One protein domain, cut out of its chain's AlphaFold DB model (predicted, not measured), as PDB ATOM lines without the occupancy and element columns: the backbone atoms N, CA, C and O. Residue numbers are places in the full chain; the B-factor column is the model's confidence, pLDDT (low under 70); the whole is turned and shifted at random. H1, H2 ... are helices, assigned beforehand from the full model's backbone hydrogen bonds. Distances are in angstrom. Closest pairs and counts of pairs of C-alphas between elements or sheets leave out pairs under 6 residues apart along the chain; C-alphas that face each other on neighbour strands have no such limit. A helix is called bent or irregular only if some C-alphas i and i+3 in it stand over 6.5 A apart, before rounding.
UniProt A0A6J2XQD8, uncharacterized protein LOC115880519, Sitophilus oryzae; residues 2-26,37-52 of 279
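AT A GLANCE: This is residues 2 to 26 and 37 to 52 of the 279 residues of the protein "uncharacterized protein LOC115880519" of Sitophilus oryzae (UniProt A0A6J2XQD8). One long helix, H1, makes the length of the model, and a short second segment, residues 37 to 52 with the small helix H2, lies beside the part of H1 that follows residue 14. The first part, residues 2 to 14, of which 5 to 14 belong to H1, sticks out free. The printed part has 41 residues with two named helices, H1 then H2, and no named strand; its class is all helix. It is loose, with a radius of gyration of the C-alphas of 11.9 A, and spans 38 by 18 by 16 A.

IN THESE COORDINATES: Start at Lys 2 and go on to C-alpha 5 at (-41.789, -9.911, 46.971), where H1 begins. H1, residues 5 to 26, runs 31.9 A to C-alpha 26 at (-16.014, -28.746, 46.836) and is not bent. After the cut, pick up the printed part at Tyr 37 and pass on to H2, residues 46 to 49, which ends at C-alpha 49 at (-19.043, -22.063, 34.915).

HOW THE PARTS SIT: Look at Arg 20 in H1 and Phe 48 in H2: their C-alphas, the closest of the two helices, are 7.5 A apart. H1 and H2 are close but not clearly touching, and their centres are 14.0 A apart. In H1 every pair of O i and N i+4 is within hydrogen-bond range; H2 is too short for such a pair, and its 1 pair of O i and N i+3 is not within range.

THE WHOLE: The two C-alphas farthest apart are those of Lys 2 and Glu 52, at 40.1 A. Residues 27 to 36 are not printed; across this cut, C-alphas 26 and 37 are 14.5 A apart, and the link from H1 to H2 runs across it. In the B-factor column you will find a mean pLDDT of 75.1 for the printed part, with residues 2 to 3, 24 to 26 and 47 to 52 under 70.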
ATOM      1  N   LYS A   2     -49.754 -14.306  51.629       65.56
ATOM      2  CA  LYS A   2     -48.958 -13.686  50.555       65.56
ATOM      3  C   LYS A   2     -47.648 -13.198  51.170       65.56
ATOM      4  O   LYS A   2     -47.677 -12.406  52.104       65.56
ATOM      5  N   MET A   3     -46.527 -13.740  50.710       69.94
ATOM      6  CA  MET A   3     -45.200 -13.353  51.182       69.94
ATOM      7  C   MET A   3     -44.699 -12.172  50.348       69.94
ATOM      8  O   MET A   3     -44.864 -12.176  49.130       69.94
ATOM      9  N   ASP A   4     -44.124 -11.167  51.006       79.94
ATOM     10  CA  ASP A   4     -43.632  -9.949  50.358       79.94
ATOM     11  C   ASP A   4     -42.546 -10.266  49.308       79.94
ATOM     12  O   ASP A   4     -41.607 -11.032  49.555       79.94
ATOM     13  N   GLU A   5     -42.671  -9.674  48.118       76.50
ATOM     14  CA  GLU A   5     -41.789  -9.911  46.971       76.50
ATOM     15  C   GLU A   5     -40.316  -9.581  47.280       76.50
ATOM     16  O   GLU A   5     -39.398 -10.268  46.816       76.50
ATOM     17  N   SER A   6     -40.067  -8.562  48.106       75.38
ATOM     18  CA  SER A   6     -38.720  -8.164  48.525       75.38
ATOM     19  C   SER A   6     -38.054  -9.230  49.405       75.38
ATOM     20  O   SER A   6     -36.856  -9.516  49.263       75.38
ATOM     21  N   VAL A   7     -38.843  -9.894  50.251       76.50
ATOM     22  CA  VAL A   7     -38.396 -10.987  51.121       76.50
ATOM     23  C   VAL A   7     -38.057 -12.213  50.279       76.50
ATOM     24  O   VAL A   7     -37.012 -12.834  50.489       76.50
ATOM     25  N   CYS A   8     -38.877 -12.520  49.273       77.56
ATOM     26  CA  CYS A   8     -38.624 -13.608  48.327       77.56
ATOM     27  C   CYS A   8     -37.337 -13.383  47.519       77.56
ATOM     28  O   CYS A   8     -36.497 -14.282  47.441       77.56
ATOM     29  N   LYS A   9     -37.122 -12.169  46.990       77.19
ATOM     30  CA  LYS A   9     -35.898 -11.804  46.251       77.19
ATOM     31  C   LYS A   9     -34.644 -11.927  47.115       77.19
ATOM     32  O   LYS A   9     -33.639 -12.482  46.671       77.19
ATOM     33  N   THR A  10     -34.710 -11.448  48.354       82.88
ATOM     34  CA  THR A  10     -33.583 -11.502  49.296       82.88
ATOM     35  C   THR A  10     -33.255 -12.941  49.686       82.88
ATOM     36  O   THR A  10     -32.093 -13.350  49.660       82.88
ATOM     37  N   ARG A  11     -34.279 -13.752  49.977       79.19
ATOM     38  CA  ARG A  11     -34.106 -15.183  50.261       79.19
ATOM     39  C   ARG A  11     -33.497 -15.919  49.073       79.19
ATOM     40  O   ARG A  11     -32.552 -16.679  49.266       79.19
ATOM     41  N   TRP A  12     -33.969 -15.651  47.857       84.25
ATOM     42  CA  TRP A  12     -33.416 -16.250  46.643       84.25
ATOM     43  C   TRP A  12     -31.949 -15.873  46.414       84.25
ATOM     44  O   TRP A  12     -31.125 -16.744  46.139       84.25
ATOM     45  N   ALA A  13     -31.596 -14.595  46.590       78.50
ATOM     46  CA  ALA A  13     -30.212 -14.136  46.481       78.50
ATOM     47  C   ALA A  13     -29.297 -14.870  47.473       78.50
ATOM     48  O   ALA A  13     -28.254 -15.392  47.079       78.50
ATOM     49  N   ASN A  14     -29.734 -15.004  48.728       81.69
ATOM     50  CA  ASN A  14     -28.989 -15.728  49.755       81.69
ATOM     51  C   ASN A  14     -28.832 -17.218  49.420       81.69
ATOM     52  O   ASN A  14     -27.745 -17.770  49.580       81.69
ATOM     53  N   ILE A  15     -29.890 -17.881  48.946       83.62
ATOM     54  CA  ILE A  15     -29.844 -19.296  48.545       83.62
ATOM     55  C   ILE A  15     -28.837 -19.490  47.404       83.62
ATOM     56  O   ILE A  15     -27.956 -20.348  47.485       83.62
ATOM     57  N   ARG A  16     -28.910 -18.636  46.379       84.31
ATOM     58  CA  ARG A  16     -28.013 -18.668  45.220       84.31
ATOM     59  C   ARG A  16     -26.552 -18.435  45.612       84.31
ATOM     60  O   ARG A  16     -25.669 -19.153  45.144       84.31
ATOM     61  N   ASP A  17     -26.285 -17.448  46.463       79.88
ATOM     62  CA  ASP A  17     -24.920 -17.088  46.850       79.88
ATOM     63  C   ASP A  17     -24.287 -18.152  47.767       79.88
ATOM     64  O   ASP A  17     -23.097 -18.451  47.638       79.88
ATOM     65  N   ASN A  18     -25.075 -18.785  48.642       82.69
ATOM     66  CA  ASN A  18     -24.619 -19.929  49.438       82.69
ATOM     67  C   ASN A  18     -24.307 -21.152  48.564       82.69
ATOM     68  O   ASN A  18     -23.272 -21.790  48.764       82.69
ATOM     69  N   PHE A  19     -25.141 -21.438  47.558       85.06
ATOM     70  CA  PHE A  19     -24.882 -22.510  46.596       85.06
ATOM     71  C   PHE A  19     -23.626 -22.242  45.750       85.06
ATOM     72  O   PHE A  19     -22.791 -23.123  45.577       85.06
ATOM     73  N   ARG A  20     -23.397 -21.001  45.303       82.88
ATOM     74  CA  ARG A  20     -22.147 -20.640  44.608       82.88
ATOM     75  C   ARG A  20     -20.909 -20.893  45.479       82.88
ATOM     76  O   ARG A  20     -19.903 -21.410  44.995       82.88
ATOM     77  N   LYS A  21     -20.963 -20.528  46.765       80.38
ATOM     78  CA  LYS A  21     -19.854 -20.747  47.710       80.38
ATOM     79  C   LYS A  21     -19.594 -22.233  47.967       80.38
ATOM     80  O   LYS A  21     -18.432 -22.607  48.134       80.38
ATOM     81  N   SER A  22     -20.630 -23.078  47.987       80.25
ATOM     82  CA  SER A  22     -20.453 -24.523  48.186       80.25
ATOM     83  C   SER A  22     -19.756 -25.194  46.998       80.25
ATOM     84  O   SER A  22     -18.902 -26.048  47.224       80.25
ATOM     85  N   LEU A  23     -20.010 -24.747  45.760       74.88
ATOM     86  CA  LEU A  23     -19.297 -25.240  44.570       74.88
ATOM     87  C   LEU A  23     -17.785 -24.965  44.641       74.88
ATOM     88  O   LEU A  23     -16.984 -25.839  44.324       74.88
ATOM     89  N   ASN A  24     -17.377 -23.783  45.116       67.19
ATOM     90  CA  ASN A  24     -15.954 -23.447  45.277       67.19
ATOM     91  C   ASN A  24     -15.290 -24.204  46.438       67.19
ATOM     92  O   ASN A  24     -14.104 -24.525  46.369       67.19
ATOM     93  N   LYS A  25     -16.044 -24.522  47.498       66.38
ATOM     94  CA  LYS A  25     -15.552 -25.357  48.604       66.38
ATOM     95  C   LYS A  25     -15.336 -26.812  48.184       66.38
ATOM     96  O   LYS A  25     -14.312 -27.378  48.545       66.38
ATOM     97  N   GLN A  26     -16.215 -27.386  47.357       60.97
ATOM     98  CA  GLN A  26     -16.014 -28.746  46.836       60.97
ATOM     99  C   GLN A  26     -14.775 -28.880  45.937       60.97
ATOM    100  O   GLN A  26     -14.172 -29.947  45.904       60.97
ATOM    101  N   TYR A  37     -29.714 -28.212  48.985       83.50
ATOM    102  CA  TYR A  37     -30.500 -28.020  47.760       83.50
ATOM    103  C   TYR A  37     -29.668 -28.123  46.470       83.50
ATOM    104  O   TYR A  37     -29.949 -27.443  45.484       83.50
ATOM    105  N   SER A  38     -28.573 -28.886  46.481       81.00
ATOM    106  CA  SER A  38     -27.618 -28.911  45.368       81.00
ATOM    107  C   SER A  38     -28.195 -29.465  44.071       81.00
ATOM    108  O   SER A  38     -27.796 -29.013  42.999       81.00
ATOM    109  N   GLU A  39     -29.120 -30.421  44.159       82.88
ATOM    110  CA  GLU A  39     -29.782 -31.009  42.992       82.88
ATOM    111  C   GLU A  39     -30.797 -30.040  42.389       82.88
ATOM    112  O   GLU A  39     -30.750 -29.765  41.191       82.88
ATOM    113  N   GLN A  40     -31.640 -29.425  43.225       86.44
ATOM    114  CA  GLN A  40     -32.646 -28.451  42.792       86.44
ATOM    115  C   GLN A  40     -32.011 -27.184  42.202       86.44
ATOM    116  O   GLN A  40     -32.600 -26.531  41.346       86.44
ATOM    117  N   LEU A  41     -30.803 -26.830  42.648       85.75
ATOM    118  CA  LEU A  41     -30.049 -25.669  42.173       85.75
ATOM    119  C   LEU A  41     -29.005 -26.028  41.104       85.75
ATOM    120  O   LEU A  41     -28.255 -25.156  40.673       85.75
ATOM    121  N   SER A  42     -28.953 -27.280  40.643       82.50
ATOM    122  CA  SER A  42     -27.962 -27.751  39.664       82.50
ATOM    123  C   SER A  42     -27.982 -26.957  38.352       82.50
ATOM    124  O   SER A  42     -26.919 -26.675  37.804       82.50
ATOM    125  N   PHE A  43     -29.155 -26.493  37.907       82.69
ATOM    126  CA  PHE A  43     -29.305 -25.641  36.720       82.69
ATOM    127  C   PHE A  43     -28.510 -24.327  36.817       82.69
ATOM    128  O   PHE A  43     -28.119 -23.758  35.799       82.69
ATOM    129  N   LEU A  44     -28.229 -23.849  38.038       78.31
ATOM    130  CA  LEU A  44     -27.433 -22.645  38.260       78.31
ATOM    131  C   LEU A  44     -25.941 -22.859  37.975       78.31
ATOM    132  O   LEU A  44     -25.243 -21.874  37.748       78.31
ATOM    133  N   LYS A  45     -25.447 -24.106  37.937       78.31
ATOM    134  CA  LYS A  45     -24.034 -24.409  37.633       78.31
ATOM    135  C   LYS A  45     -23.613 -23.841  36.276       78.31
ATOM    136  O   LYS A  45     -22.598 -23.151  36.210       78.31
ATOM    137  N   LYS A  46     -24.467 -23.987  35.253       75.50
ATOM    138  CA  LYS A  46     -24.252 -23.435  33.903       75.50
ATOM    139  C   LYS A  46     -24.026 -21.918  33.914       75.50
ATOM    140  O   LYS A  46     -23.216 -21.406  33.155       75.50
ATOM    141  N   PHE A  47     -24.696 -21.198  34.816       66.62
ATOM    142  CA  PHE A  47     -24.562 -19.743  34.950       66.62
ATOM    143  C   PHE A  47     -23.328 -19.307  35.760       66.62
ATOM    144  O   PHE A  47     -23.026 -18.111  35.831       66.62
ATOM    145  N   PHE A  48     -22.629 -20.247  36.403       66.88
ATOM    146  CA  PHE A  48     -21.417 -19.990  37.180       66.88
ATOM    147  C   PHE A  48     -20.133 -20.460  36.485       66.88
ATOM    148  O   PHE A  48     -19.099 -19.833  36.701       66.88
ATOM    149  N   GLU A  49     -20.189 -21.515  35.668       57.78
ATOM    150  CA  GLU A  49     -19.043 -22.063  34.915       57.78
ATOM    151  C   GLU A  49     -18.549 -21.145  33.791       57.78
ATOM    152  O   GLU A  49     -17.365 -21.143  33.478       57.78
ATOM    153  N   GLU A  50     -19.405 -20.276  33.255       50.59
ATOM    154  CA  GLU A  50     -19.096 -19.389  32.123       50.59
ATOM    155  C   GLU A  50     -18.149 -18.211  32.454       50.59
ATOM    156  O   GLU A  50     -18.085 -17.222  31.726       50.59
ATOM    157  N   ARG A  51     -17.412 -18.270  33.570       45.84
ATOM    158  CA  ARG A  51     -16.459 -17.223  33.962       45.84
ATOM    159  C   ARG A  51     -15.124 -17.786  34.413       45.84
ATOM    160  O   ARG A  51     -14.734 -17.632  35.569       45.84
ATOM    161  N   GLU A  52     -14.373 -18.327  33.469       40.09
ATOM    162  CA  GLU A  52     -12.932 -18.113  33.525       40.09
ATOM    163  C   GLU A  52     -12.666 -16.675  33.082       40.09
ATOM    164  O   GLU A  52     -12.755 -16.323  31.906       40.09
TER     165      GLU A  52